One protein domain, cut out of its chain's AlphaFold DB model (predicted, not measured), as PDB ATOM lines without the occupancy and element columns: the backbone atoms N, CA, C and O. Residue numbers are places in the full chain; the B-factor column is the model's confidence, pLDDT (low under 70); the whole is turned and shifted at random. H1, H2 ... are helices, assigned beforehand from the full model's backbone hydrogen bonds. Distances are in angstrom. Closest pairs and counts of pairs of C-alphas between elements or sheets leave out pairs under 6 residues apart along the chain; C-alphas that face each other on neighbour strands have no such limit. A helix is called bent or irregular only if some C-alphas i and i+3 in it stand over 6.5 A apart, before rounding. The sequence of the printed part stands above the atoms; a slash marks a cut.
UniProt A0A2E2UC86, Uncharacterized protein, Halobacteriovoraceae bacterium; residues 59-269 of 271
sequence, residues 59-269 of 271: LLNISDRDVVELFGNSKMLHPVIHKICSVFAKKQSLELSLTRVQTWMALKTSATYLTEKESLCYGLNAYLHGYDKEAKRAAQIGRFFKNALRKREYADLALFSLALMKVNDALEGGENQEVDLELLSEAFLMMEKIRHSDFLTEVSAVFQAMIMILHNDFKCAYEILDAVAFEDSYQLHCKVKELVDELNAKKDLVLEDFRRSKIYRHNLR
ATOM      1  N   LEU A  59     -30.680 -51.545  34.104       56.38
ATOM      2  CA  LEU A  59     -29.942 -50.494  34.813       56.38
ATOM      3  C   LEU A  59     -30.734 -50.068  36.050       56.38
ATOM      4  O   LEU A  59     -31.396 -49.025  36.054       56.38
ATOM      5  N   LEU A  60     -30.693 -50.901  37.092       59.12
ATOM      6  CA  LEU A  60     -31.264 -50.588  38.406       59.12
ATOM      7  C   LEU A  60     -30.755 -49.224  38.909       59.12
ATOM      8  O   LEU A  60     -29.710 -48.728  38.481       59.12
ATOM      9  N   ASN A  61     -31.534 -48.561  39.767       66.88
ATOM     10  CA  ASN A  61     -31.034 -47.403  40.509       66.88
ATOM     11  C   ASN A  61     -29.931 -47.901  41.438       66.88
ATOM     12  O   ASN A  61     -30.230 -48.455  42.488       66.88
ATOM     13  N   ILE A  62     -28.685 -47.764  40.992       76.69
ATOM     14  CA  ILE A  62     -27.521 -48.183  41.757       76.69
ATOM     15  C   ILE A  62     -27.340 -47.209  42.921       76.69
ATOM     16  O   ILE A  62     -27.200 -46.002  42.721       76.69
ATOM     17  N   SER A  63     -27.436 -47.733  44.133       85.81
ATOM     18  CA  SER A  63     -27.199 -47.001  45.368       85.81
ATOM     19  C   SER A  63     -25.737 -47.106  45.797       85.81
ATOM     20  O   SER A  63     -24.968 -47.926  45.294       85.81
ATOM     21  N   ASP A  64     -25.360 -46.303  46.785       87.56
ATOM     22  CA  ASP A  64     -24.027 -46.352  47.383       87.56
ATOM     23  C   ASP A  64     -23.673 -47.732  47.948       87.56
ATOM     24  O   ASP A  64     -22.546 -48.205  47.799       87.56
ATOM     25  N   ARG A  65     -24.658 -48.414  48.542       87.06
ATOM     26  CA  ARG A  65     -24.495 -49.773  49.074       87.06
ATOM     27  C   ARG A  65     -24.276 -50.792  47.973       87.06
ATOM     28  O   ARG A  65     -23.407 -51.641  48.116       87.06
ATOM     29  N   ASP A  66     -25.009 -50.655  46.873       85.56
ATOM     30  CA  ASP A  66     -24.874 -51.540  45.721       85.56
ATOM     31  C   ASP A  66     -23.457 -51.469  45.150       85.56
ATOM     32  O   ASP A  66     -22.859 -52.496  44.848       85.56
ATOM     33  N   VAL A  67     -22.879 -50.266  45.047       87.38
ATOM     34  CA  VAL A  67     -21.499 -50.101  44.569       87.38
ATOM     35  C   VAL A  67     -20.500 -50.779  45.505       87.38
ATOM     36  O   VAL A  67     -19.649 -51.530  45.030       87.38
ATOM     37  N   VAL A  68     -20.611 -50.567  46.819       88.25
ATOM     38  CA  VAL A  68     -19.727 -51.217  47.802       88.25
ATOM     39  C   VAL A  68     -19.861 -52.741  47.751       88.25
ATOM     40  O   VAL A  68     -18.852 -53.440  47.743       88.25
ATOM     41  N   GLU A  69     -21.082 -53.263  47.647       86.81
ATOM     42  CA  GLU A  69     -21.355 -54.699  47.555       86.81
ATOM     43  C   GLU A  69     -20.808 -55.320  46.260       86.81
ATOM     44  O   GLU A  69     -20.219 -56.397  46.293       86.81
ATOM     45  N   LEU A  70     -20.911 -54.623  45.124       86.50
ATOM     46  CA  LEU A  70     -20.348 -55.078  43.848       86.50
ATOM     47  C   LEU A  70     -18.828 -55.229  43.902       86.50
ATOM     48  O   LEU A  70     -18.293 -56.229  43.417       86.50
ATOM     49  N   PHE A  71     -18.128 -54.260  44.500       87.00
ATOM     50  CA  PHE A  71     -16.690 -54.397  44.727       87.00
ATOM     51  C   PHE A  71     -16.411 -55.515  45.742       87.00
ATOM     52  O   PHE A  71     -15.569 -56.374  45.493       87.00
ATOM     53  N   GLY A  72     -17.198 -55.590  46.817       84.19
ATOM     54  CA  GLY A  72     -17.146 -56.671  47.798       84.19
ATOM     55  C   GLY A  72     -17.361 -58.067  47.211       84.19
ATOM     56  O   GLY A  72     -16.804 -59.012  47.732       84.19
ATOM     57  N   ASN A  73     -18.082 -58.247  46.108       81.19
ATOM     58  CA  ASN A  73     -18.316 -59.573  45.517       81.19
ATOM     59  C   ASN A  73     -17.351 -59.924  44.368       81.19
ATOM     60  O   ASN A  73     -17.382 -61.037  43.832       81.19
ATOM     61  N   SER A  74     -16.485 -58.995  43.964       82.75
ATOM     62  CA  SER A  74     -15.639 -59.170  42.786       82.75
ATOM     63  C   SER A  74     -14.396 -60.011  43.065       82.75
ATOM     64  O   SER A  74     -13.502 -59.616  43.807       82.75
ATOM     65  N   LYS A  75     -14.275 -61.139  42.356       78.12
ATOM     66  CA  LYS A  75     -13.072 -61.995  42.371       78.12
ATOM     67  C   LYS A  75     -11.862 -61.382  41.661       78.12
ATOM     68  O   LYS A  75     -10.786 -61.967  41.697       78.12
ATOM     69  N   MET A  76     -12.049 -60.272  40.944       78.56
ATOM     70  CA  MET A  76     -10.962 -59.589  40.235       78.56
ATOM     71  C   MET A  76     -10.194 -58.613  41.122       78.56
ATOM     72  O   MET A  76      -9.120 -58.173  40.725       78.56
ATOM     73  N   LEU A  77     -10.749 -58.254  42.280       81.94
ATOM     74  CA  LEU A  77     -10.126 -57.294  43.174       81.94
ATOM     75  C   LEU A  77      -9.180 -57.970  44.158       81.94
ATOM     76  O   LEU A  77      -9.357 -59.133  44.523       81.94
ATOM     77  N   HIS A  78      -8.225 -57.189  44.646       82.38
ATOM     78  CA  HIS A  78      -7.339 -57.573  45.724       82.38
ATOM     79  C   HIS A  78      -8.154 -57.988  46.971       82.38
ATOM     80  O   HIS A  78      -9.102 -57.276  47.335       82.38
ATOM     81  N   PRO A  79      -7.792 -59.086  47.674       79.00
ATOM     82  CA  PRO A  79      -8.547 -59.606  48.825       79.00
ATOM     83  C   PRO A  79      -8.821 -58.579  49.931       79.00
ATOM     84  O   PRO A  79      -9.853 -58.623  50.593       79.00
ATOM     85  N   VAL A  80      -7.927 -57.606  50.089       78.62
ATOM     86  CA  VAL A  80      -8.088 -56.460  51.001       78.62
ATOM     87  C   VAL A  80      -9.345 -55.648  50.695       78.62
ATOM     88  O   VAL A  80     -10.110 -55.332  51.604       78.62
ATOM     89  N   ILE A  81      -9.571 -55.317  49.421       85.31
ATOM     90  CA  ILE A  81     -10.733 -54.527  49.000       85.31
ATOM     91  C   ILE A  81     -12.003 -55.326  49.280       85.31
ATOM     92  O   ILE A  81     -12.938 -54.802  49.879       85.31
ATOM     93  N   HIS A  82     -11.993 -56.614  48.922       83.56
ATOM     94  CA  HIS A  82     -13.072 -57.549  49.233       83.56
ATOM     95  C   HIS A  82     -13.398 -57.558  50.732       83.56
ATOM     96  O   HIS A  82     -14.558 -57.404  51.110       83.56
ATOM     97  N   LYS A  83     -12.378 -57.694  51.584       78.94
ATOM     98  CA  LYS A  83     -12.532 -57.786  53.038       78.94
ATOM     99  C   LYS A  83     -13.102 -56.511  53.650       78.94
ATOM    100  O   LYS A  83     -13.990 -56.595  54.485       78.94
ATOM    101  N   ILE A  84     -12.639 -55.337  53.224       83.50
ATOM    102  CA  ILE A  84     -13.182 -54.065  53.720       83.50
ATOM    103  C   ILE A  84     -14.626 -53.896  53.244       83.50
ATOM    104  O   ILE A  84     -15.511 -53.639  54.051       83.50
ATOM    105  N   CYS A  85     -14.892 -54.076  51.949       87.56
ATOM    106  CA  CYS A  85     -16.235 -53.905  51.398       87.56
ATOM    107  C   CYS A  85     -17.249 -54.899  51.986       87.56
ATOM    108  O   CYS A  85     -18.401 -54.521  52.193       87.56
ATOM    109  N   SER A  86     -16.848 -56.136  52.295       82.06
ATOM    110  CA  SER A  86     -17.750 -57.153  52.847       82.06
ATOM    111  C   SER A  86     -18.226 -56.845  54.271       82.06
ATOM    112  O   SER A  86     -19.342 -57.225  54.613       82.06
ATOM    113  N   VAL A  87     -17.456 -56.083  55.060       82.00
ATOM    114  CA  VAL A  87     -17.877 -55.578  56.386       82.00
ATOM    115  C   VAL A  87     -19.066 -54.621  56.274       82.00
ATOM    116  O   VAL A  87     -19.932 -54.579  57.147       82.00
ATOM    117  N   PHE A  88     -19.130 -53.857  55.182       79.88
ATOM    118  CA  PHE A  88     -20.197 -52.888  54.925       79.88
ATOM    119  C   PHE A  88     -21.331 -53.445  54.055       79.88
ATOM    120  O   PHE A  88     -22.417 -52.858  54.000       79.88
ATOM    121  N   ALA A  89     -21.095 -54.562  53.365       71.25
ATOM    122  CA  ALA A  89     -22.091 -55.223  52.539       71.25
ATOM    123  C   ALA A  89     -23.155 -55.911  53.406       71.25
ATOM    124  O   ALA A  89     -22.875 -56.506  54.447       71.25
ATOM    125  N   LYS A  90     -24.412 -55.882  52.956       63.62
ATOM    126  CA  LYS A  90     -25.435 -56.778  53.509       63.62
ATOM    127  C   LYS A  90     -25.314 -58.127  52.802       63.62
ATOM    128  O   LYS A  90     -24.884 -58.176  51.663       63.62
ATOM    129  N   LYS A  91     -25.718 -59.221  53.464       55.47
ATOM    130  CA  LYS A  91     -25.618 -60.629  52.997       55.47
ATOM    131  C   LYS A  91     -26.309 -60.962  51.656       55.47
ATOM    132  O   LYS A  91     -26.515 -62.139  51.364       55.47
ATOM    133  N   GLN A  92     -26.756 -59.979  50.885       58.53
ATOM    134  CA  GLN A  92     -27.277 -60.229  49.551       58.53
ATOM    135  C   GLN A  92     -26.107 -60.348  48.571       58.53
ATOM    136  O   GLN A  92     -24.987 -59.929  48.849       58.53
ATOM    137  N   SER A  93     -26.339 -61.067  47.478       60.03
ATOM    138  CA  SER A  93     -25.394 -61.160  46.375       60.03
ATOM    139  C   SER A  93     -25.933 -60.289  45.253       60.03
ATOM    140  O   SER A  93     -26.765 -60.739  44.460       60.03
ATOM    141  N   LEU A  94     -25.517 -59.031  45.208       64.88
ATOM    142  CA  LEU A  94     -25.827 -58.172  44.082       64.88
ATOM    143  C   LEU A  94     -24.858 -58.450  42.931       64.88
ATOM    144  O   LEU A  94     -23.639 -58.347  43.075       64.88
ATOM    145  N   GLU A  95     -25.420 -58.753  41.763       61.53
ATOM    146  CA  GLU A  95     -24.701 -58.743  40.495       61.53
ATOM    147  C   GLU A  95     -25.228 -57.600  39.625       61.53
ATOM    148  O   GLU A  95     -26.438 -57.398  39.479       61.53
ATOM    149  N   LEU A  96     -24.316 -56.851  39.001       63.69
ATOM    150  CA  LEU A  96     -24.675 -55.961  37.904       63.69
ATOM    151  C   LEU A  96     -25.259 -56.828  36.786       63.69
ATOM    152  O   LEU A  96     -24.536 -57.568  36.128       63.69
ATOM    153  N   SER A  97     -26.561 -56.708  36.527       61.09
ATOM    154  CA  SER A  97     -27.264 -57.481  35.484       61.09
ATOM    155  C   SER A  97     -26.850 -57.141  34.034       61.09
ATOM    156  O   SER A  97     -27.519 -57.518  33.071       61.09
ATOM    157  N   LEU A  98     -25.736 -56.425  33.854       67.44
ATOM    158  CA  LEU A  98     -25.170 -56.079  32.560       67.44
ATOM    159  C   LEU A  98     -24.309 -57.227  32.031       67.44
ATOM    160  O   LEU A  98     -23.271 -57.582  32.583       67.44
ATOM    161  N   THR A  99     -24.695 -57.768  30.881       71.69
ATOM    162  CA  THR A  99     -23.898 -58.781  30.189       71.69
ATOM    163  C   THR A  99     -22.603 -58.188  29.622       71.69
ATOM    164  O   THR A  99     -22.548 -57.029  29.193       71.69
ATOM    165  N   ARG A 100     -21.569 -59.027  29.486       72.06
ATOM    166  CA  ARG A 100     -20.322 -58.685  28.772       72.06
ATOM    167  C   ARG A 100     -20.574 -58.116  27.371       72.06
ATOM    168  O   ARG A 100     -19.883 -57.196  26.940       72.06
ATOM    169  N   VAL A 101     -21.586 -58.632  26.666       73.88
ATOM    170  CA  VAL A 101     -21.965 -58.169  25.322       73.88
ATOM    171  C   VAL A 101     -22.485 -56.732  25.362       73.88
ATOM    172  O   VAL A 101     -22.041 -55.908  24.562       73.88
ATOM    173  N   GLN A 102     -23.369 -56.408  26.311       75.50
ATOM    174  CA  GLN A 102     -23.886 -55.045  26.486       75.50
ATOM    175  C   GLN A 102     -22.759 -54.061  26.809       75.50
ATOM    176  O   GLN A 102     -22.650 -53.017  26.167       75.50
ATOM    177  N   THR A 103     -21.860 -54.421  27.725       76.94
ATOM    178  CA  THR A 103     -20.695 -53.593  28.068       76.94
ATOM    179  C   THR A 103     -19.754 -53.392  26.885       76.94
ATOM    180  O   THR A 103     -19.305 -52.276  26.625       76.94
ATOM    181  N   TRP A 104     -19.499 -54.435  26.096       78.88
ATOM    182  CA  TRP A 104     -18.670 -54.320  24.900       78.88
ATOM    183  C   TRP A 104     -19.297 -53.423  23.824       78.88
ATOM    184  O   TRP A 104     -18.601 -52.625  23.188       78.88
ATOM    185  N   MET A 105     -20.614 -53.506  23.627       76.88
ATOM    186  CA  MET A 105     -21.334 -52.595  22.732       76.88
ATOM    187  C   MET A 105     -21.288 -51.147  23.241       76.88
ATOM    188  O   MET A 105     -21.098 -50.220  22.443       76.88
ATOM    189  N   ALA A 106     -21.395 -50.944  24.556       78.50
ATOM    190  CA  ALA A 106     -21.263 -49.630  25.173       78.50
ATOM    191  C   ALA A 106     -19.864 -49.038  24.946       78.50
ATOM    192  O   ALA A 106     -19.769 -47.895  24.509       78.50
ATOM    193  N   LEU A 107     -18.784 -49.815  25.111       76.94
ATOM    194  CA  LEU A 107     -17.398 -49.371  24.863       76.94
ATOM    195  C   LEU A 107     -17.146 -48.901  23.417       76.94
ATOM    196  O   LEU A 107     -16.279 -48.063  23.160       76.94
ATOM    197  N   LYS A 108     -17.918 -49.406  22.449       79.75
ATOM    198  CA  LYS A 108     -17.884 -48.944  21.047       79.75
ATOM    199  C   LYS A 108     -18.696 -47.671  20.802       79.75
ATOM    200  O   LYS A 108     -18.588 -47.064  19.733       79.75
ATOM    201  N   THR A 109     -19.516 -47.277  21.765       72.69
ATOM    202  CA  THR A 109     -20.395 -46.114  21.701       72.69
ATOM    203  C   THR A 109     -19.713 -44.918  22.365       72.69
ATOM    204  O   THR A 109     -18.992 -45.049  23.347       72.69
ATOM    205  N   SER A 110     -19.900 -43.713  21.816       73.12
ATOM    206  CA  SER A 110     -19.381 -42.504  22.470       73.12
ATOM    207  C   SER A 110     -20.142 -42.241  23.771       73.12
ATOM    208  O   SER A 110     -21.374 -42.245  23.762       73.12
ATOM    209  N   ALA A 111     -19.409 -41.926  24.844       66.25
ATOM    210  CA  ALA A 111     -19.953 -41.569  26.158       66.25
ATOM    211  C   ALA A 111     -20.987 -40.429  26.089       66.25
ATOM    212  O   ALA A 111     -21.924 -40.395  26.869       66.25
ATOM    213  N   THR A 112     -20.884 -39.539  25.096       70.69
ATOM    214  CA  THR A 112     -21.848 -38.447  24.857       70.69
ATOM    215  C   THR A 112     -23.269 -38.905  24.518       70.69
ATOM    216  O   THR A 112     -24.170 -38.075  24.475       70.69
ATOM    217  N   TYR A 113     -23.471 -40.186  24.193       74.25
ATOM    218  CA  TYR A 113     -24.796 -40.760  23.928       74.25
ATOM    219  C   TYR A 113     -25.354 -41.550  25.115       74.25
ATOM    220  O   TYR A 113     -26.468 -42.065  25.019       74.25
ATOM    221  N   LEU A 114     -24.583 -41.654  26.196       78.12
ATOM    222  CA  LEU A 114     -24.966 -42.306  27.434       78.12
ATOM    223  C   LEU A 114     -25.328 -41.233  28.459       78.12
ATOM    224  O   LEU A 114     -24.664 -40.201  28.566       78.12
ATOM    225  N   THR A 115     -26.372 -41.494  29.230       84.69
ATOM    226  CA  THR A 115     -26.647 -40.764  30.469       84.69
ATOM    227  C   THR A 115     -25.507 -40.981  31.467       84.69
ATOM    228  O   THR A 115     -24.711 -41.919  31.349       84.69
ATOM    229  N   GLU A 116     -25.414 -40.123  32.473       86.62
ATOM    230  CA  GLU A 116     -24.419 -40.227  33.540       86.62
ATOM    231  C   GLU A 116     -24.569 -41.546  34.313       86.62
ATOM    232  O   GLU A 116     -23.572 -42.217  34.575       86.62
ATOM    233  N   LYS A 117     -25.818 -41.977  34.552       86.56
ATOM    234  CA  LYS A 117     -26.154 -43.277  35.155       86.56
ATOM    235  C   LYS A 117     -25.663 -44.451  34.308       86.56
ATOM    236  O   LYS A 117     -24.992 -45.345  34.816       86.56
ATOM    237  N   GLU A 118     -25.986 -44.448  33.012       84.25
ATOM    238  CA  GLU A 118     -25.518 -45.477  32.073       84.25
ATOM    239  C   GLU A 118     -23.993 -45.528  32.046       84.25
ATOM    240  O   GLU A 118     -23.401 -46.603  32.084       84.25
ATOM    241  N   SER A 119     -23.355 -44.361  32.020       86.56
ATOM    242  CA  SER A 119     -21.900 -44.255  31.995       86.56
ATOM    243  C   SER A 119     -21.280 -44.862  33.252       86.56
ATOM    244  O   SER A 119     -20.356 -45.660  33.133       86.56
ATOM    245  N   LEU A 120     -21.820 -44.565  34.439       88.12
ATOM    246  CA  LEU A 120     -21.374 -45.184  35.687       88.12
ATOM    247  C   LEU A 120     -21.485 -46.715  35.624       88.12
ATOM    248  O   LEU A 120     -20.497 -47.413  35.836       88.12
ATOM    249  N   CYS A 121     -22.662 -47.237  35.269       86.88
ATOM    250  CA  CYS A 121     -22.915 -48.679  35.272       86.88
ATOM    251  C   CYS A 121     -22.051 -49.422  34.240       86.88
ATOM    252  O   CYS A 121     -21.486 -50.473  34.543       86.88
ATOM    253  N   TYR A 122     -21.903 -48.878  33.027       86.81
ATOM    254  CA  TYR A 122     -21.037 -49.472  32.007       86.81
ATOM    255  C   TYR A 122     -19.554 -49.362  32.365       86.81
ATOM    256  O   TYR A 122     -18.805 -50.285  32.055       86.81
ATOM    257  N   GLY A 123     -19.129 -48.269  33.009       87.94
ATOM    258  CA  GLY A 123     -17.763 -48.099  33.509       87.94
ATOM    259  C   GLY A 123     -17.411 -49.136  34.572       87.94
ATOM    260  O   GLY A 123     -16.419 -49.847  34.421       87.94
ATOM    261  N   LEU A 124     -18.276 -49.285  35.579       87.81
ATOM    262  CA  LEU A 124     -18.162 -50.307  36.622       87.81
ATOM    263  C   LEU A 124     -18.094 -51.714  36.028       87.81
ATOM    264  O   LEU A 124     -17.129 -52.439  36.256       87.81
ATOM    265  N   ASN A 125     -19.075 -52.083  35.201       86.19
ATOM    266  CA  ASN A 125     -19.127 -53.429  34.636       86.19
ATOM    267  C   ASN A 125     -17.952 -53.721  33.687       86.19
ATOM    268  O   ASN A 125     -17.508 -54.860  33.573       86.19
ATOM    269  N   ALA A 126     -17.436 -52.705  32.987       86.06
ATOM    270  CA  ALA A 126     -16.257 -52.863  32.140       86.06
ATOM    271  C   ALA A 126     -15.005 -53.187  32.959       86.06
ATOM    272  O   ALA A 126     -14.263 -54.099  32.590       86.06
ATOM    273  N   TYR A 127     -14.791 -52.483  34.070       86.88
ATOM    274  CA  TYR A 127     -13.661 -52.747  34.957       86.88
ATOM    275  C   TYR A 127     -13.770 -54.119  35.631       86.88
ATOM    276  O   TYR A 127     -12.855 -54.927  35.539       86.88
ATOM    277  N   LEU A 128     -14.935 -54.444  36.204       83.50
ATOM    278  CA  LEU A 128     -15.176 -55.726  36.887       83.50
ATOM    279  C   LEU A 128     -15.102 -56.954  35.959       83.50
ATOM    280  O   LEU A 128     -15.112 -58.094  36.419       83.50
ATOM    281  N   HIS A 129     -15.033 -56.741  34.644       81.12
ATOM    282  CA  HIS A 129     -14.786 -57.781  33.648       81.12
ATOM    283  C   HIS A 129     -13.383 -57.721  33.020       81.12
ATOM    284  O   HIS A 129     -13.113 -58.473  32.081       81.12
ATOM    285  N   GLY A 130     -12.494 -56.855  33.510       78.94
ATOM    286  CA  GLY A 130     -11.102 -56.756  33.070       78.94
ATOM    287  C   GLY A 130     -10.918 -56.155  31.680       78.94
ATOM    288  O   GLY A 130      -9.960 -56.495  30.981       78.94
ATOM    289  N   TYR A 131     -11.855 -55.321  31.213       81.12
ATOM    290  CA  TYR A 131     -11.722 -54.682  29.901       81.12
ATOM    291  C   TYR A 131     -10.654 -53.583  29.875       81.12
ATOM    292  O   TYR A 131     -10.232 -53.192  28.794       81.12
ATOM    293  N   ASP A 132     -10.222 -53.088  31.024       77.94
ATOM    294  CA  ASP A 132      -9.220 -52.043  31.236       77.94
ATOM    295  C   ASP A 132      -7.776 -52.465  30.914       77.94
ATOM    296  O   ASP A 132      -6.964 -51.608  30.574       77.94
ATOM    297  N   LYS A 133      -7.480 -53.770  30.874       77.38
ATOM    298  CA  LYS A 133      -6.143 -54.312  30.543       77.38
ATOM    299  C   LYS A 133      -5.581 -53.870  29.186       77.38
ATOM    300  O   LYS A 133      -4.382 -53.951  28.938       77.38
ATOM    301  N   GLU A 134      -6.434 -53.398  28.279       76.19
ATOM    302  CA  GLU A 134      -6.007 -52.751  27.038       76.19
ATOM    303  C   GLU A 134      -6.036 -51.225  27.200       76.19
ATOM    304  O   GLU A 134      -7.103 -50.645  27.400       76.19
ATOM    305  N   ALA A 135      -4.907 -50.539  26.979       68.25
ATOM    306  CA  ALA A 135      -4.796 -49.078  27.143       68.25
ATOM    307  C   ALA A 135      -5.891 -48.274  26.406       68.25
ATOM    308  O   ALA A 135      -6.417 -47.277  26.907       68.25
ATOM    309  N   LYS A 136      -6.295 -48.731  25.211       74.50
ATOM    310  CA  LYS A 136      -7.387 -48.117  24.438       74.50
ATOM    311  C   LYS A 136      -8.734 -48.201  25.164       74.50
ATOM    312  O   LYS A 136      -9.534 -47.273  25.059       74.50
ATOM    313  N   ARG A 137      -8.991 -49.303  25.867       78.44
ATOM    314  CA  ARG A 137     -10.221 -49.544  26.624       78.44
ATOM    315  C   ARG A 137     -10.182 -48.855  27.983       78.44
ATOM    316  O   ARG A 137     -11.179 -48.233  28.328       78.44
ATOM    317  N   ALA A 138      -9.039 -48.821  28.671       75.88
ATOM    318  CA  ALA A 138      -8.855 -48.003  29.876       75.88
ATOM    319  C   ALA A 138      -9.232 -46.531  29.626       75.88
ATOM    320  O   ALA A 138     -10.028 -45.941  30.358       75.88
ATOM    321  N   ALA A 139      -8.773 -45.955  28.508       80.00
ATOM    322  CA  ALA A 139      -9.139 -44.593  28.118       80.00
ATOM    323  C   ALA A 139     -10.646 -44.417  27.834       80.00
ATOM    324  O   ALA A 139     -11.199 -43.338  28.051       80.00
ATOM    325  N   GLN A 140     -11.326 -45.450  27.330       80.94
ATOM    326  CA  GLN A 140     -12.777 -45.427  27.109       80.94
ATOM    327  C   GLN A 140     -13.551 -45.522  28.427       80.94
ATOM    328  O   GLN A 140     -14.483 -44.746  28.629       80.94
ATOM    329  N   ILE A 141     -13.121 -46.398  29.336       82.88
ATOM    330  CA  ILE A 141     -13.681 -46.547  30.684       82.88
ATOM    331  C   ILE A 141     -13.535 -45.230  31.459       82.88
ATOM    332  O   ILE A 141     -14.518 -44.715  31.991       82.88
ATOM    333  N   GLY A 142     -12.361 -44.590  31.410       83.44
ATOM    334  CA  GLY A 142     -12.145 -43.278  32.031       83.44
ATOM    335  C   GLY A 142     -13.091 -42.186  31.508       83.44
ATOM    336  O   GLY A 142     -13.539 -41.326  32.266       83.44
ATOM    337  N   ARG A 143     -13.481 -42.232  30.222       85.94
ATOM    338  CA  ARG A 143     -14.484 -41.300  29.665       85.94
ATOM    339  C   ARG A 143     -15.885 -41.544  30.218       85.94
ATOM    340  O   ARG A 143     -16.639 -40.580  30.334       85.94
ATOM    341  N   PHE A 144     -16.238 -42.786  30.544       87.25
ATOM    342  CA  PHE A 144     -17.516 -43.087  31.182       87.25
ATOM    343  C   PHE A 144     -17.587 -42.489  32.585       87.25
ATOM    344  O   PHE A 144     -18.530 -41.754  32.871       87.25
ATOM    345  N   PHE A 145     -16.555 -42.676  33.409       87.56
ATOM    346  CA  PHE A 145     -16.506 -42.045  34.729       87.56
ATOM    347  C   PHE A 145     -16.476 -40.517  34.640       87.56
ATOM    348  O   PHE A 145     -17.215 -39.851  35.360       87.56
ATOM    349  N   LYS A 146     -15.737 -39.938  33.682       88.19
ATOM    350  CA  LYS A 146     -15.778 -38.485  33.431       88.19
ATOM    351  C   LYS A 146     -17.188 -37.982  33.118       88.19
ATOM    352  O   LYS A 146     -17.532 -36.867  33.499       88.19
ATOM    353  N   ASN A 147     -17.986 -38.768  32.395       85.44
ATOM    354  CA  ASN A 147     -19.373 -38.412  32.134       85.44
ATOM    355  C   ASN A 147     -20.221 -38.547  33.408       85.44
ATOM    356  O   ASN A 147     -20.932 -37.608  33.737       85.44
ATOM    357  N   ALA A 148     -20.084 -39.646  34.159       86.25
ATOM    358  CA  ALA A 148     -20.800 -39.869  35.420       86.25
ATOM    359  C   ALA A 148     -20.586 -38.734  36.440       86.25
ATOM    360  O   ALA A 148     -21.547 -38.241  37.028       86.25
ATOM    361  N   LEU A 149     -19.349 -38.236  36.554       87.88
ATOM    362  CA  LEU A 149     -18.963 -37.125  37.436       87.88
ATOM    363  C   LEU A 149     -19.683 -35.796  37.141       87.88
ATOM    364  O   LEU A 149     -19.635 -34.882  37.960       87.88
ATOM    365  N   ARG A 150     -20.351 -35.652  35.989       88.06
ATOM    366  CA  ARG A 150     -21.091 -34.426  35.640       88.06
ATOM    367  C   ARG A 150     -22.369 -34.247  36.449       88.06
ATOM    368  O   ARG A 150     -22.858 -33.123  36.544       88.06
ATOM    369  N   LYS A 151     -22.921 -35.325  37.012       88.12
ATOM    370  CA  LYS A 151     -24.139 -35.273  37.818       88.12
ATOM    371  C   LYS A 151     -23.807 -35.586  39.268       88.12
ATOM    372  O   LYS A 151     -23.284 -36.651  39.571       88.12
ATOM    373  N   ARG A 152     -24.179 -34.670  40.166       84.94
ATOM    374  CA  ARG A 152     -23.890 -34.756  41.607       84.94
ATOM    375  C   ARG A 152     -24.317 -36.085  42.237       84.94
ATOM    376  O   ARG A 152     -23.571 -36.633  43.031       84.94
ATOM    377  N   GLU A 153     -25.469 -36.615  41.830       86.19
ATOM    378  CA  GLU A 153     -26.014 -37.905  42.289       86.19
ATOM    379  C   GLU A 153     -25.080 -39.100  42.024       86.19
ATOM    380  O   GLU A 153     -25.111 -40.072  42.761       86.19
ATOM    381  N   TYR A 154     -24.239 -39.034  40.988       88.94
ATOM    382  CA  TYR A 154     -23.325 -40.118  40.609       88.94
ATOM    383  C   TYR A 154     -21.855 -39.758  40.823       88.94
ATOM    384  O   TYR A 154     -20.980 -40.579  40.547       88.94
ATOM    385  N   ALA A 155     -21.573 -38.538  41.283       88.50
ATOM    386  CA  ALA A 155     -20.214 -38.045  41.426       88.50
ATOM    387  C   ALA A 155     -19.454 -38.826  42.505       88.50
ATOM    388  O   ALA A 155     -18.376 -39.343  42.227       88.50
ATOM    389  N   ASP A 156     -20.050 -38.985  43.687       91.19
ATOM    390  CA  ASP A 156     -19.446 -39.728  44.797       91.19
ATOM    391  C   ASP A 156     -19.274 -41.212  44.455       91.19
ATOM    392  O   ASP A 156     -18.201 -41.769  44.669       91.19
ATOM    393  N   LEU A 157     -20.277 -41.823  43.814       92.44
ATOM    394  CA  LEU A 157     -20.197 -43.198  43.314       92.44
ATOM    395  C   LEU A 157     -19.039 -43.377  42.331       92.44
ATOM    396  O   LEU A 157     -18.274 -44.335  42.433       92.44
ATOM    397  N   ALA A 158     -18.896 -42.455  41.378       90.19
ATOM    398  CA  ALA A 158     -17.825 -42.488  40.393       90.19
ATOM    399  C   ALA A 158     -16.447 -42.261  41.032       90.19
ATOM    400  O   ALA A 158     -15.509 -42.974  40.683       90.19
ATOM    401  N   LEU A 159     -16.320 -41.309  41.963       91.31
ATOM    402  CA  LEU A 159     -15.078 -41.051  42.701       91.31
ATOM    403  C   LEU A 159     -14.660 -42.266  43.523       91.31
ATOM    404  O   LEU A 159     -13.512 -42.690  43.427       91.31
ATOM    405  N   PHE A 160     -15.596 -42.848  44.270       93.56
ATOM    406  CA  PHE A 160     -15.355 -44.042  45.069       93.56
ATOM    407  C   PHE A 160     -14.905 -45.211  44.194       93.56
ATOM    408  O   PHE A 160     -13.878 -45.833  44.453       93.56
ATOM    409  N   SER A 161     -15.631 -45.451  43.100       92.50
ATOM    410  CA  SER A 161     -15.316 -46.516  42.147       92.50
ATOM    411  C   SER A 161     -13.918 -46.355  41.557       92.50
ATOM    412  O   SER A 161     -13.142 -47.302  41.561       92.50
ATOM    413  N   LEU A 162     -13.578 -45.153  41.081       91.19
ATOM    414  CA  LEU A 162     -12.252 -44.859  40.537       91.19
ATOM    415  C   LEU A 162     -11.153 -45.019  41.588       91.19
ATOM    416  O   LEU A 162     -10.095 -45.555  41.275       91.19
ATOM    417  N   ALA A 163     -11.399 -44.578  42.821       88.56
ATOM    418  CA  ALA A 163     -10.430 -44.708  43.896       88.56
ATOM    419  C   ALA A 163     -10.157 -46.180  44.227       88.56
ATOM    420  O   ALA A 163      -8.999 -46.562  44.355       88.56
ATOM    421  N   LEU A 164     -11.188 -47.029  44.288       92.06
ATOM    422  CA  LEU A 164     -11.002 -48.466  44.501       92.06
ATOM    423  C   LEU A 164     -10.274 -49.153  43.350       92.06
ATOM    424  O   LEU A 164      -9.434 -50.008  43.606       92.06
ATOM    425  N   MET A 165     -10.547 -48.763  42.103       89.69
ATOM    426  CA  MET A 165      -9.780 -49.246  40.948       89.69
ATOM    427  C   MET A 165      -8.299 -48.896  41.105       89.69
ATOM    428  O   MET A 165      -7.442 -49.751  40.952       89.69
ATOM    429  N   LYS A 166      -7.995 -47.660  41.515       86.00
ATOM    430  CA  LYS A 166      -6.621 -47.204  41.752       86.00
ATOM    431  C   LYS A 166      -5.933 -47.948  42.892       86.00
ATOM    432  O   LYS A 166      -4.774 -48.314  42.745       86.00
ATOM    433  N   VAL A 167      -6.637 -48.202  43.996       87.44
ATOM    434  CA  VAL A 167      -6.122 -49.049  45.084       87.44
ATOM    435  C   VAL A 167      -5.851 -50.460  44.572       87.44
ATOM    436  O   VAL A 167      -4.814 -51.028  44.887       87.44
ATOM    437  N   ASN A 168      -6.753 -51.020  43.770       87.88
ATOM    438  CA  ASN A 168      -6.590 -52.357  43.218       87.88
ATOM    439  C   ASN A 168      -5.364 -52.458  42.305       87.88
ATOM    440  O   ASN A 168      -4.558 -53.362  42.481       87.88
ATOM    441  N   ASP A 169      -5.214 -51.507  41.384       85.38
ATOM    442  CA  ASP A 169      -4.096 -51.448  40.443       85.38
ATOM    443  C   ASP A 169      -2.767 -51.189  41.182       85.38
ATOM    444  O   ASP A 169      -1.743 -51.769  40.840       85.38
ATOM    445  N   ALA A 170      -2.774 -50.378  42.248       82.31
ATOM    446  CA  ALA A 170      -1.589 -50.143  43.080       82.31
ATOM    447  C   ALA A 170      -1.110 -51.402  43.818       82.31
ATOM    448  O   ALA A 170       0.077 -51.536  44.115       82.31
ATOM    449  N   LEU A 171      -2.047 -52.297  44.132       79.31
ATOM    450  CA  LEU A 171      -1.802 -53.591  44.761       79.31
ATOM    451  C   LEU A 171      -1.609 -54.716  43.723       79.31
ATOM    452  O   LEU A 171      -1.376 -55.869  44.105       79.31
ATOM    453  N   GLU A 172      -1.717 -54.415  42.421       74.12
ATOM    454  CA  GLU A 172      -1.539 -55.378  41.335       74.12
ATOM    455  C   GLU A 172      -0.051 -55.760  41.243       74.12
ATOM    456  O   GLU A 172       0.757 -55.113  40.586       74.12
ATOM    457  N   GLY A 173       0.313 -56.816  41.972       62.00
ATOM    458  CA  GLY A 173       1.692 -57.296  42.109       62.00
ATOM    459  C   GLY A 173       1.909 -58.263  43.279       62.00
ATOM    460  O   GLY A 173       2.869 -59.038  43.280       62.00
ATOM    461  N   GLY A 174       0.968 -58.297  44.231       58.22
ATOM    462  CA  GLY A 174       0.968 -59.229  45.362       58.22
ATOM    463  C   GLY A 174       2.014 -58.904  46.435       58.22
ATOM    464  O   GLY A 174       2.602 -57.830  46.450       58.22
ATOM    465  N   GLU A 175       2.262 -59.859  47.336       53.34
ATOM    466  CA  GLU A 175       3.095 -59.698  48.546       53.34
ATOM    467  C   GLU A 175       4.578 -59.344  48.283       53.34
ATOM    468  O   GLU A 175       5.284 -58.931  49.202       53.34
ATOM    469  N   ASN A 176       5.062 -59.506  47.045       53.41
ATOM    470  CA  ASN A 176       6.489 -59.444  46.699       53.41
ATOM    471  C   ASN A 176       6.856 -58.379  45.646       53.41
ATOM    472  O   ASN A 176       8.002 -58.358  45.193       53.41
ATOM    473  N   GLN A 177       5.924 -57.512  45.238       60.59
ATOM    474  CA  GLN A 177       6.217 -56.368  44.364       60.59
ATOM    475  C   GLN A 177       6.041 -55.043  45.105       60.59
ATOM    476  O   GLN A 177       5.234 -54.925  46.023       60.59
ATOM    477  N   GLU A 178       6.837 -54.048  44.707       63.66
ATOM    478  CA  GLU A 178       6.715 -52.685  45.222       63.66
ATOM    479  C   GLU A 178       5.345 -52.111  44.837       63.66
ATOM    480  O   GLU A 178       4.987 -52.072  43.661       63.66
ATOM    481  N   VAL A 179       4.586 -51.678  45.843       72.50
ATOM    482  CA  VAL A 179       3.290 -51.012  45.675       72.50
ATOM    483  C   VAL A 179       3.467 -49.683  44.959       72.50
ATOM    484  O   VAL A 179       4.364 -48.901  45.288       72.50
ATOM    485  N   ASP A 180       2.557 -49.377  44.037       79.00
ATOM    486  CA  ASP A 180       2.540 -48.075  43.378       79.00
ATOM    487  C   ASP A 180       1.987 -46.989  44.325       79.00
ATOM    488  O   ASP A 180       0.778 -46.765  44.461       79.00
ATOM    489  N   LEU A 181       2.905 -46.296  45.004       75.81
ATOM    490  CA  LEU A 181       2.585 -45.212  45.938       75.81
ATOM    491  C   LEU A 181       1.938 -43.994  45.255       75.81
ATOM    492  O   LEU A 181       1.230 -43.226  45.917       75.81
ATOM    493  N   GLU A 182       2.162 -43.795  43.952       77.69
ATOM    494  CA  GLU A 182       1.546 -42.702  43.194       77.69
ATOM    495  C   GLU A 182       0.050 -42.980  43.020       77.69
ATOM    496  O   GLU A 182      -0.780 -42.135  43.364       77.69
ATOM    497  N   LEU A 183      -0.306 -44.203  42.614       81.31
ATOM    498  CA  LEU A 183      -1.702 -44.632  42.495       81.31
ATOM    499  C   LEU A 183      -2.435 -44.628  43.845       81.31
ATOM    500  O   LEU A 183      -3.588 -44.190  43.910       81.31
ATOM    501  N   LEU A 184      -1.772 -45.038  44.932       77.88
ATOM    502  CA  LEU A 184      -2.334 -44.927  46.283       77.88
ATOM    503  C   LEU A 184      -2.611 -43.473  46.684       77.88
ATOM    504  O   LEU A 184      -3.675 -43.165  47.227       77.88
ATOM    505  N   SER A 185      -1.680 -42.562  46.391       75.75
ATOM    506  CA  SER A 185      -1.848 -41.135  46.681       75.75
ATOM    507  C   SER A 185      -3.004 -40.526  45.878       75.75
ATOM    508  O   SER A 185      -3.795 -39.748  46.414       75.75
ATOM    509  N   GLU A 186      -3.154 -40.905  44.605       76.25
ATOM    510  CA  GLU A 186      -4.304 -40.503  43.792       76.25
ATOM    511  C   GLU A 186      -5.624 -41.016  44.377       76.25
ATOM    512  O   GLU A 186      -6.588 -40.250  44.479       76.25
ATOM    513  N   ALA A 187      -5.671 -42.288  44.785       82.94
ATOM    514  CA  ALA A 187      -6.858 -42.887  45.387       82.94
ATOM    515  C   ALA A 187      -7.277 -42.153  46.669       82.94
ATOM    516  O   ALA A 187      -8.454 -41.826  46.831       82.94
ATOM    517  N   PHE A 188      -6.314 -41.817  47.532       78.44
ATOM    518  CA  PHE A 188      -6.554 -41.048  48.754       78.44
ATOM    519  C   PHE A 188      -7.237 -39.705  48.453       78.44
ATOM    520  O   PHE A 188      -8.281 -39.382  49.026       78.44
ATOM    521  N   LEU A 189      -6.697 -38.949  47.490       78.38
ATOM    522  CA  LEU A 189      -7.236 -37.645  47.089       78.38
ATOM    523  C   LEU A 189      -8.626 -37.741  46.448       78.38
ATOM    524  O   LEU A 189      -9.417 -36.799  46.542       78.38
ATOM    525  N   MET A 190      -8.937 -38.840  45.753       81.44
ATOM    526  CA  MET A 190     -10.285 -39.080  45.228       81.44
ATOM    527  C   MET A 190     -11.274 -39.358  46.359       81.44
ATOM    528  O   MET A 190     -12.362 -38.782  46.363       81.44
ATOM    529  N   MET A 191     -10.879 -40.175  47.337       85.44
ATOM    530  CA  MET A 191     -11.710 -40.494  48.497       85.44
ATOM    531  C   MET A 191     -12.005 -39.260  49.358       85.44
ATOM    532  O   MET A 191     -13.118 -39.102  49.845       85.44
ATOM    533  N   GLU A 192     -11.058 -38.324  49.489       77.31
ATOM    534  CA  GLU A 192     -11.238 -37.075  50.261       77.31
ATOM    535  C   GLU A 192     -12.286 -36.121  49.651       77.31
ATOM    536  O   GLU A 192     -12.832 -35.217  50.302       77.31
ATOM    537  N   LYS A 193     -12.587 -36.309  48.366       84.12
ATOM    538  CA  LYS A 193     -13.572 -35.506  47.638       84.12
ATOM    539  C   LYS A 193     -15.001 -36.031  47.789       84.12
ATOM    540  O   LYS A 193     -15.918 -35.315  47.396       84.12
ATOM    541  N   ILE A 194     -15.199 -37.213  48.375       85.00
ATOM    542  CA  ILE A 194     -16.516 -37.820  48.613       85.00
ATOM    543  C   ILE A 194     -17.160 -37.156  49.830       85.00
ATOM    544  O   ILE A 194     -16.636 -37.233  50.943       85.00
ATOM    545  N   ARG A 195     -18.267 -36.440  49.610       84.44
ATOM    546  CA  ARG A 195     -18.847 -35.520  50.614       84.44
ATOM    547  C   ARG A 195     -20.369 -35.451  50.606       84.44
ATOM    548  O   ARG A 195     -20.950 -34.654  51.337       84.44
ATOM    549  N   HIS A 196     -21.025 -36.153  49.696       84.56
ATOM    550  CA  HIS A 196     -22.464 -36.069  49.475       84.56
ATOM    551  C   HIS A 196     -23.199 -37.343  49.876       84.56
ATOM    552  O   HIS A 196     -24.409 -37.280  50.084       84.56
ATOM    553  N   SER A 197     -22.488 -38.459  50.013       86.19
ATOM    554  CA  SER A 197     -23.001 -39.690  50.602       86.19
ATOM    555  C   SER A 197     -22.383 -39.927  51.977       86.19
ATOM    556  O   SER A 197     -21.191 -40.209  52.069       86.19
ATOM    557  N   ASP A 198     -23.203 -39.888  53.031       85.75
ATOM    558  CA  ASP A 198     -22.755 -40.193  54.400       85.75
ATOM    559  C   ASP A 198     -22.132 -41.596  54.480       85.75
ATOM    560  O   ASP A 198     -21.076 -41.791  55.080       85.75
ATOM    561  N   PHE A 199     -22.753 -42.566  53.801       88.69
ATOM    562  CA  PHE A 199     -22.274 -43.945  53.761       88.69
ATOM    563  C   PHE A 199     -20.949 -44.073  53.002       88.69
ATOM    564  O   PHE A 199     -20.018 -44.693  53.510       88.69
ATOM    565  N   LEU A 200     -20.811 -43.476  51.809       87.44
ATOM    566  CA  LEU A 200     -19.533 -43.545  51.094       87.44
ATOM    567  C   LEU A 200     -18.445 -42.752  51.799       87.44
ATOM    568  O   LEU A 200     -17.293 -43.161  51.722       87.44
ATOM    569  N   THR A 201     -18.768 -41.653  52.481       85.19
ATOM    570  CA  THR A 201     -17.799 -40.914  53.294       85.19
ATOM    571  C   THR A 201     -17.248 -41.800  54.416       85.19
ATOM    572  O   THR A 201     -16.033 -41.833  54.604       85.19
ATOM    573  N   GLU A 202     -18.093 -42.578  55.099       81.81
ATOM    574  CA  GLU A 202     -17.657 -43.533  56.130       81.81
ATOM    575  C   GLU A 202     -16.733 -44.617  55.556       81.81
ATOM    576  O   GLU A 202     -15.611 -44.805  56.035       81.81
ATOM    577  N   VAL A 203     -17.163 -45.291  54.486       86.38
ATOM    578  CA  VAL A 203     -16.369 -46.356  53.849       86.38
ATOM    579  C   VAL A 203     -15.055 -45.793  53.298       86.38
ATOM    580  O   VAL A 203     -13.994 -46.403  53.438       86.38
ATOM    581  N   SER A 204     -15.095 -44.594  52.717       84.50
ATOM    582  CA  SER A 204     -13.915 -43.907  52.181       84.50
ATOM    583  C   SER A 204     -12.917 -43.529  53.265       84.50
ATOM    584  O   SER A 204     -11.720 -43.635  53.024       84.50
ATOM    585  N   ALA A 205     -13.367 -43.140  54.460       76.62
ATOM    586  CA  ALA A 205     -12.470 -42.849  55.577       76.62
ATOM    587  C   ALA A 205     -11.684 -44.095  56.016       76.62
ATOM    588  O   ALA A 205     -10.487 -44.010  56.299       76.62
ATOM    589  N   VAL A 206     -12.326 -45.268  56.006       83.00
ATOM    590  CA  VAL A 206     -11.642 -46.542  56.275       83.00
ATOM    591  C   VAL A 206     -10.584 -46.816  55.214       83.00
ATOM    592  O   VAL A 206      -9.433 -47.086  55.552       83.00
ATOM    593  N   PHE A 207     -10.930 -46.691  53.931       83.69
ATOM    594  CA  PHE A 207      -9.952 -46.890  52.864       83.69
ATOM    595  C   PHE A 207      -8.817 -45.858  52.888       83.69
ATOM    596  O   PHE A 207      -7.672 -46.231  52.660       83.69
ATOM    597  N   GLN A 208      -9.083 -44.589  53.204       78.81
ATOM    598  CA  GLN A 208      -8.045 -43.567  53.369       78.81
ATOM    599  C   GLN A 208      -7.037 -43.952  54.446       78.81
ATOM    600  O   GLN A 208      -5.830 -43.875  54.223       78.81
ATOM    601  N   ALA A 209      -7.521 -44.392  55.604       73.19
ATOM    602  CA  ALA A 209      -6.653 -44.833  56.677       73.19
ATOM    603  C   ALA A 209      -5.882 -46.109  56.290       73.19
ATOM    604  O   ALA A 209      -4.683 -46.193  56.538       73.19
ATOM    605  N   MET A 210      -6.510 -47.041  55.569       77.50
ATOM    606  CA  MET A 210      -5.809 -48.197  55.002       77.50
ATOM    607  C   MET A 210      -4.709 -47.804  54.012       77.50
ATOM    608  O   MET A 210      -3.605 -48.339  54.084       77.50
ATOM    609  N   ILE A 211      -4.968 -46.837  53.128       78.19
ATOM    610  CA  ILE A 211      -3.964 -46.283  52.213       78.19
ATOM    611  C   ILE A 211      -2.803 -45.670  53.005       78.19
ATOM    612  O   ILE A 211      -1.644 -45.879  52.652       78.19
ATOM    613  N   MET A 212      -3.083 -44.960  54.101       71.38
ATOM    614  CA  MET A 212      -2.033 -44.419  54.967       71.38
ATOM    615  C   MET A 212      -1.173 -45.519  55.598       71.38
ATOM    616  O   MET A 212       0.037 -45.338  55.698       71.38
ATOM    617  N   ILE A 213      -1.759 -46.644  56.014       70.38
ATOM    618  CA  ILE A 213      -1.003 -47.787  56.550       70.38
ATOM    619  C   ILE A 213      -0.124 -48.386  55.439       70.38
ATOM    620  O   ILE A 213       1.087 -48.505  55.624       70.38
ATOM    621  N   LEU A 214      -0.703 -48.661  54.263       72.94
ATOM    622  CA  LEU A 214       0.001 -49.213  53.096       72.94
ATOM    623  C   LEU A 214       1.169 -48.334  52.633       72.94
ATOM    624  O   LEU A 214       2.210 -48.849  52.239       72.94
ATOM    625  N   HIS A 215       1.020 -47.011  52.711       67.62
ATOM    626  CA  HIS A 215       2.071 -46.064  52.348       67.62
ATOM    627  C   HIS A 215       3.245 -46.053  53.352       67.62
ATOM    628  O   HIS A 215       4.337 -45.604  53.004       67.62
ATOM    629  N   ASN A 216       3.048 -46.497  54.600       62.78
ATOM    630  CA  ASN A 216       4.090 -46.458  55.637       62.78
ATOM    631  C   ASN A 216       4.782 -47.812  55.853       62.78
ATOM    632  O   ASN A 216       6.006 -47.843  55.937       62.78
ATOM    633  N   ASP A 217       4.034 -48.913  55.953       65.81
ATOM    634  CA  ASP A 217       4.598 -50.252  56.169       65.81
ATOM    635  C   ASP A 217       3.706 -51.322  55.530       65.81
ATOM    636  O   ASP A 217       2.687 -51.733  56.086       65.81
ATOM    637  N   PHE A 218       4.103 -51.774  54.339       59.31
ATOM    638  CA  PHE A 218       3.329 -52.724  53.546       59.31
ATOM    639  C   PHE A 218       3.190 -54.102  54.208       59.31
ATOM    640  O   PHE A 218       2.110 -54.688  54.160       59.31
ATOM    641  N   LYS A 219       4.247 -54.616  54.857       57.41
ATOM    642  CA  LYS A 219       4.198 -55.938  55.506       57.41
ATOM    643  C   LYS A 219       3.268 -55.914  56.710       57.41
ATOM    644  O   LYS A 219       2.404 -56.775  56.829       57.41
ATOM    645  N   CYS A 220       3.380 -54.874  57.532       56.62
ATOM    646  CA  CYS A 220       2.484 -54.662  58.663       56.62
ATOM    647  C   CYS A 220       1.029 -54.482  58.195       56.62
ATOM    648  O   CYS A 220       0.124 -55.111  58.738       56.62
ATOM    649  N   ALA A 221       0.796 -53.697  57.134       57.97
ATOM    650  CA  ALA A 221      -0.534 -53.504  56.553       57.97
ATOM    651  C   ALA A 221      -1.178 -54.827  56.124       57.97
ATOM    652  O   ALA A 221      -2.350 -55.062  56.410       57.97
ATOM    653  N   TYR A 222      -0.411 -55.686  55.450       56.84
ATOM    654  CA  TYR A 222      -0.887 -56.977  54.972       56.84
ATOM    655  C   TYR A 222      -1.169 -57.945  56.129       56.84
ATOM    656  O   TYR A 222      -2.237 -58.546  56.178       56.84
ATOM    657  N   GLU A 223      -0.276 -58.020  57.121       59.84
ATOM    658  CA  GLU A 223      -0.466 -58.833  58.332       59.84
ATOM    659  C   GLU A 223      -1.703 -58.402  59.136       59.84
ATOM    660  O   GLU A 223      -2.462 -59.245  59.609       59.84
ATOM    661  N   ILE A 224      -1.969 -57.097  59.240       57.06
ATOM    662  CA  ILE A 224      -3.187 -56.549  59.857       57.06
ATOM    663  C   ILE A 224      -4.430 -56.948  59.057       57.06
ATOM    664  O   ILE A 224      -5.453 -57.346  59.624       57.06
ATOM    665  N   LEU A 225      -4.352 -56.818  57.735       58.75
ATOM    666  CA  LEU A 225      -5.454 -57.126  56.835       58.75
ATOM    667  C   LEU A 225      -5.791 -58.608  56.829       58.75
ATOM    668  O   LEU A 225      -6.965 -58.926  56.688       58.75
ATOM    669  N   ASP A 226      -4.826 -59.498  57.044       57.62
ATOM    670  CA  ASP A 226      -5.068 -60.933  57.185       57.62
ATOM    671  C   ASP A 226      -5.529 -61.313  58.598       57.62
ATOM    672  O   ASP A 226      -6.509 -62.049  58.740       57.62
ATOM    673  N   ALA A 227      -4.910 -60.762  59.649       53.31
ATOM    674  CA  ALA A 227      -5.127 -61.191  61.032       53.31
ATOM    675  C   ALA A 227      -6.493 -60.809  61.625       53.31
ATOM    676  O   ALA A 227      -6.944 -61.453  62.575       53.31
ATOM    677  N   VAL A 228      -7.167 -59.774  61.110       54.06
ATOM    678  CA  VAL A 228      -8.370 -59.251  61.772       54.06
ATOM    679  C   VAL A 228      -9.654 -59.745  61.105       54.06
ATOM    680  O   VAL A 228      -9.942 -59.415  59.957       54.06
ATOM    681  N   ALA A 229     -10.458 -60.528  61.823       55.03
ATOM    682  CA  ALA A 229     -11.850 -60.780  61.465       55.03
ATOM    683  C   ALA A 229     -12.687 -59.581  61.933       55.03
ATOM    684  O   ALA A 229     -13.038 -59.486  63.103       55.03
ATOM    685  N   PHE A 230     -12.939 -58.622  61.046       63.56
ATOM    686  CA  PHE A 230     -13.807 -57.490  61.363       63.56
ATOM    687  C   PHE A 230     -15.265 -57.950  61.279       63.56
ATOM    688  O   PHE A 230     -15.745 -58.268  60.191       63.56
ATOM    689  N   GLU A 231     -15.958 -58.025  62.414       60.94
ATOM    690  CA  GLU A 231     -17.363 -58.455  62.440       60.94
ATOM    691  C   GLU A 231     -18.331 -57.320  62.066       60.94
ATOM    692  O   GLU A 231     -19.423 -57.584  61.559       60.94
ATOM    693  N   ASP A 232     -17.926 -56.062  62.280       67.44
ATOM    694  CA  ASP A 232     -18.724 -54.870  61.991       67.44
ATOM    695  C   ASP A 232     -17.861 -53.628  61.664       67.44
ATOM    696  O   ASP A 232     -16.636 -53.612  61.842       67.44
ATOM    697  N   SER A 233     -18.510 -52.571  61.155       66.44
ATOM    698  CA  SER A 233     -17.842 -51.332  60.730       66.44
ATOM    699  C   SER A 233     -17.204 -50.549  61.880       66.44
ATOM    700  O   SER A 233     -16.207 -49.857  61.667       66.44
ATOM    701  N   TYR A 234     -17.730 -50.675  63.100       69.00
ATOM    702  CA  TYR A 234     -17.210 -49.980  64.274       69.00
ATOM    703  C   TYR A 234     -15.881 -50.588  64.727       69.00
ATOM    704  O   TYR A 234     -14.910 -49.859  64.928       69.00
ATOM    705  N   GLN A 235     -15.798 -51.919  64.803       67.12
ATOM    706  CA  GLN A 235     -14.557 -52.635  65.109       67.12
ATOM    707  C   GLN A 235     -13.461 -52.318  64.088       67.12
ATOM    708  O   GLN A 235     -12.319 -52.045  64.464       67.12
ATOM    709  N   LEU A 236     -13.821 -52.293  62.800       70.69
ATOM    710  CA  LEU A 236     -12.913 -51.910  61.720       70.69
ATOM    711  C   LEU A 236     -12.403 -50.478  61.899       70.69
ATOM    712  O   LEU A 236     -11.195 -50.250  61.859       70.69
ATOM    713  N   HIS A 237     -13.299 -49.525  62.159       67.38
ATOM    714  CA  HIS A 237     -12.923 -48.133  62.381       67.38
ATOM    715  C   HIS A 237     -11.985 -47.963  63.585       67.38
ATOM    716  O   HIS A 237     -10.931 -47.338  63.455       67.38
ATOM    717  N   CYS A 238     -12.332 -48.538  64.741       71.12
ATOM    718  CA  CYS A 238     -11.506 -48.481  65.948       71.12
ATOM    719  C   CYS A 238     -10.116 -49.065  65.702       71.12
ATOM    720  O   CYS A 238      -9.119 -48.430  66.043       71.12
ATOM    721  N   LYS A 239     -10.036 -50.234  65.056       69.88
ATOM    722  CA  LYS A 239      -8.755 -50.908  64.862       69.88
ATOM    723  C   LYS A 239      -7.852 -50.183  63.876       69.88
ATOM    724  O   LYS A 239      -6.663 -50.020  64.129       69.88
ATOM    725  N   VAL A 240      -8.422 -49.705  62.773       68.38
ATOM    726  CA  VAL A 240      -7.696 -48.898  61.792       68.38
ATOM    727  C   VAL A 240      -7.184 -47.606  62.432       68.38
ATOM    728  O   VAL A 240      -6.042 -47.218  62.193       68.38
ATOM    729  N   LYS A 241      -7.982 -46.973  63.297       69.12
ATOM    730  CA  LYS A 241      -7.563 -45.782  64.039       69.12
ATOM    731  C   LYS A 241      -6.412 -46.064  65.010       69.12
ATOM    732  O   LYS A 241      -5.424 -45.344  64.958       69.12
ATOM    733  N   GLU A 242      -6.505 -47.113  65.831       71.62
ATOM    734  CA  GLU A 242      -5.420 -47.530  66.737       71.62
ATOM    735  C   GLU A 242      -4.095 -47.697  65.989       71.62
ATOM    736  O   GLU A 242      -3.064 -47.193  66.417       71.62
ATOM    737  N   LEU A 243      -4.132 -48.352  64.831       66.06
ATOM    738  CA  LEU A 243      -2.950 -48.608  64.014       66.06
ATOM    739  C   LEU A 243      -2.391 -47.343  63.376       66.06
ATOM    740  O   LEU A 243      -1.176 -47.166  63.312       66.06
ATOM    741  N   VAL A 244      -3.261 -46.446  62.913       66.75
ATOM    742  CA  VAL A 244      -2.838 -45.129  62.437       66.75
ATOM    743  C   VAL A 244      -2.194 -44.338  63.573       66.75
ATOM    744  O   VAL A 244      -1.173 -43.700  63.336       66.75
ATOM    745  N   ASP A 245      -2.726 -44.404  64.791       66.81
ATOM    746  CA  ASP A 245      -2.176 -43.724  65.963       66.81
ATOM    747  C   ASP A 245      -0.833 -44.341  66.402       66.81
ATOM    748  O   ASP A 245       0.124 -43.605  66.641       66.81
ATOM    749  N   GLU A 246      -0.700 -45.670  66.413       66.44
ATOM    750  CA  GLU A 246       0.564 -46.381  66.663       66.44
ATOM    751  C   GLU A 246       1.623 -46.060  65.604       66.44
ATOM    752  O   GLU A 246       2.792 -45.822  65.925       66.44
ATOM    753  N   LEU A 247       1.227 -46.036  64.331       61.47
ATOM    754  CA  LEU A 247       2.109 -45.649  63.240       61.47
ATOM    755  C   LEU A 247       2.476 -44.179  63.349       61.47
ATOM    756  O   LEU A 247       3.649 -43.875  63.206       61.47
ATOM    757  N   ASN A 248       1.536 -43.282  63.649       57.81
ATOM    758  CA  ASN A 248       1.794 -41.855  63.831       57.81
ATOM    759  C   ASN A 248       2.721 -41.583  65.024       57.81
ATOM    760  O   ASN A 248       3.623 -40.761  64.900       57.81
ATOM    761  N   ALA A 249       2.588 -42.334  66.120       58.84
ATOM    762  CA  ALA A 249       3.520 -42.295  67.247       58.84
ATOM    763  C   ALA A 249       4.938 -42.749  66.847       58.84
ATOM    764  O   ALA A 249       5.928 -42.239  67.366       58.84
ATOM    765  N   LYS A 250       5.057 -43.664  65.873       53.88
ATOM    766  CA  LYS A 250       6.335 -44.013  65.220       53.88
ATOM    767  C   LYS A 250       6.744 -42.997  64.134       53.88
ATOM    768  O   LYS A 250       7.922 -42.896  63.798       53.88
ATOM    769  N   LYS A 251       5.791 -42.231  63.592       44.72
ATOM    770  CA  LYS A 251       5.919 -41.302  62.454       44.72
ATOM    771  C   LYS A 251       6.459 -39.932  62.836       44.72
ATOM    772  O   LYS A 251       6.913 -39.242  61.933       44.72
ATOM    773  N   ASP A 252       6.497 -39.544  64.109       45.78
ATOM    774  CA  ASP A 252       7.218 -38.327  64.525       45.78
ATOM    775  C   ASP A 252       8.717 -38.386  64.148       45.78
ATOM    776  O   ASP A 252       9.338 -37.351  63.916       45.78
ATOM    777  N   LEU A 253       9.272 -39.587  63.938       45.78
ATOM    778  CA  LEU A 253      10.595 -39.802  63.334       45.78
ATOM    779  C   LEU A 253      10.614 -39.757  61.789       45.78
ATOM    780  O   LEU A 253      11.647 -39.455  61.204       45.78
ATOM    781  N   VAL A 254       9.491 -40.029  61.114       42.50
ATOM    782  CA  VAL A 254       9.391 -40.209  59.645       42.50
ATOM    783  C   VAL A 254       8.811 -38.971  58.932       42.50
ATOM    784  O   VAL A 254       9.150 -38.681  57.784       42.50
ATOM    785  N   LEU A 255       7.971 -38.176  59.605       40.94
ATOM    786  CA  LEU A 255       7.419 -36.909  59.102       40.94
ATOM    787  C   LEU A 255       8.499 -35.835  58.908       40.94
ATOM    788  O   LEU A 255       8.355 -34.994  58.013       40.94
ATOM    789  N   GLU A 256       9.589 -35.869  59.683       46.81
ATOM    790  CA  GLU A 256      10.769 -35.041  59.412       46.81
ATOM    791  C   GLU A 256      11.410 -35.393  58.061       46.81
ATOM    792  O   GLU A 256      11.774 -34.488  57.304       46.81
ATOM    793  N   ASP A 257      11.462 -36.675  57.699       43.41
ATOM    794  CA  ASP A 257      12.025 -37.132  56.427       43.41
ATOM    795  C   ASP A 257      11.075 -36.903  55.239       43.41
ATOM    796  O   ASP A 257      11.518 -36.492  54.162       43.41
ATOM    797  N   PHE A 258       9.754 -37.016  55.430       41.22
ATOM    798  CA  PHE A 258       8.762 -36.667  54.401       41.22
ATOM    799  C   PHE A 258       8.744 -35.159  54.087       41.22
ATOM    800  O   PHE A 258       8.744 -34.777  52.912       41.22
ATOM    801  N   ARG A 259       8.827 -34.288  55.110       44.19
ATOM    802  CA  ARG A 259       8.993 -32.827  54.937       44.19
ATOM    803  C   ARG A 259      10.338 -32.467  54.293       44.19
ATOM    804  O   ARG A 259      10.447 -31.440  53.615       44.19
ATOM    805  N   ARG A 260      11.360 -33.314  54.456       44.78
ATOM    806  CA  ARG A 260      12.653 -33.200  53.765       44.78
ATOM    807  C   ARG A 260      12.640 -33.806  52.357       44.78
ATOM    808  O   ARG A 260      13.525 -33.447  51.576       44.78
ATOM    809  N   SER A 261      11.659 -34.619  51.973       42.16
ATOM    810  CA  SER A 261      11.581 -35.181  50.620       42.16
ATOM    811  C   SER A 261      11.371 -34.090  49.555       42.16
ATOM    812  O   SER A 261      10.713 -33.067  49.775       42.16
ATOM    813  N   LYS A 262      11.957 -34.284  48.365       40.66
ATOM    814  CA  LYS A 262      11.864 -33.323  47.247       40.66
ATOM    815  C   LYS A 262      10.431 -33.145  46.720       40.66
ATOM    816  O   LYS A 262      10.140 -32.086  46.174       40.66
ATOM    817  N   ILE A 263       9.558 -34.136  46.907       45.28
ATOM    818  CA  ILE A 263       8.185 -34.167  46.378       45.28
ATOM    819  C   ILE A 263       7.291 -33.172  47.133       45.28
ATOM    820  O   ILE A 263       6.638 -32.334  46.512       45.28
ATOM    821  N   TYR A 264       7.353 -33.156  48.471       36.03
ATOM    822  CA  TYR A 264       6.602 -32.198  49.293       36.03
ATOM    823  C   TYR A 264       7.047 -30.745  49.044       36.03
ATOM    824  O   TYR A 264       6.223 -29.840  48.908       36.03
ATOM    825  N   ARG A 265       8.360 -30.514  48.882       40.25
ATOM    826  CA  ARG A 265       8.908 -29.180  48.561       40.25
ATOM    827  C   ARG A 265       8.568 -28.700  47.146       40.25
ATOM    828  O   ARG A 265       8.588 -27.494  46.908       40.25
ATOM    829  N   HIS A 266       8.304 -29.609  46.209       36.53
ATOM    830  CA  HIS A 266       7.911 -29.254  44.845       36.53
ATOM    831  C   HIS A 266       6.437 -28.836  44.780       36.53
ATOM    832  O   HIS A 266       6.130 -27.803  44.193       36.53
ATOM    833  N   ASN A 267       5.552 -29.556  45.475       35.03
ATOM    834  CA  ASN A 267       4.116 -29.267  45.475       35.03
ATOM    835  C   ASN A 267       3.748 -27.990  46.253       35.03
ATOM    836  O   ASN A 267       2.815 -27.299  45.866       35.03
ATOM    837  N   LEU A 268       4.523 -27.605  47.274       32.53
ATOM    838  CA  LEU A 268       4.360 -26.316  47.969       32.53
ATOM    839  C   LEU A 268       4.805 -25.091  47.153       32.53
ATOM    840  O   LEU A 268       4.442 -23.977  47.501       32.53
ATOM    841  N   ARG A 269       5.608 -25.269  46.096       32.53
ATOM    842  CA  ARG A 269       6.020 -24.171  45.196       32.53
ATOM    843  C   ARG A 269       5.053 -23.955  44.031       32.53
ATOM    844  O   ARG A 269       5.271 -23.049  43.232       32.53
TER     845      ARG A 269
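Overview. This is residues 59 to 269 of the 271 residues of an uncharacterized protein of Halobacteriovoraceae bacterium (UniProt A0A2E2UC86). A slab of helices set side by side, H5, H4, H6, H7 and H8, with H6 near the middle and the H1 and H2 hairpin over one side, is closed at one end by short H3 and at the other by H9 and H10. Beyond H10 a tail, residues 255 to 269 with H11 and H12, sticks out. The printed part has 211 residues, with twelve named helices, H1 to H12 in chain order, and no named strand; the class is all helix. It is compact, with a radius of gyration of the C-alphas of 17.7 A and spans of 53 by 44 by 34 A.

Along the chain. H1 is residues 64 to 73, beginning at C-alpha 64 (-24.027, -46.352, 47.383), and H2 is 79 to 88. H3 is 100 to 107, H4 116 to 127, and H5 135 to 148, 20.2 A long. H6, residues 152 to 170, is 27.1 A long and irregular: C-alphas 153 and 156 are 7.3 A apart. H7 is 181 to 191, H8 198 to 216, 27.6 A long, and H9 218 to 227. H10, residues 233 to 251, is 25.8 A long. H11 is 255 to 260, and H12 is 262 to 267, ending at C-alpha 267 (4.116, -29.267, 45.475).

Arrangement. H1, H2, H4, H5, H6, H7 and H8 form an up and down bundle, each running against the one before it in the chain. The hairpin H1 and H2 touch, closest at the C-alphas of Gly 72 and His 82, 4.4 A. H3 touches residues 122 to 126 of H4, with the C-alphas of Thr 103 and Tyr 122 closest, 5.7 A, at a steep tilt of 58 degrees. The hairpin H6 and H7 touch at a shallow tilt of 18 degrees, opposite ways, closest at the C-alphas of Ala 163 and Ala 187, 4.3 A. The hub is H8, touching six helices, among them H10, closest at the C-alphas of Val 206 and His 237, 6.4 A. H9 touches residues 210 to 214 of H8, closest at the C-alphas of Leu 214 and Ala 221, 5.5 A. H10 and H11 meet only through their link. H2 has 4 of 6 and H6 13 of 15 O i to N i+4 pairs within hydrogen-bond range; in the other helices every such pair is.

Size, cuts and confidence. The C-alphas of Val 101 and Leu 253, the two farthest apart, are 53.3 A apart. The printed part has no cut, and the link H2 to H3 is long. The mean pLDDT of the printed part is 73.3; residues 215 to 235 and 243 to 269 are among those under 70.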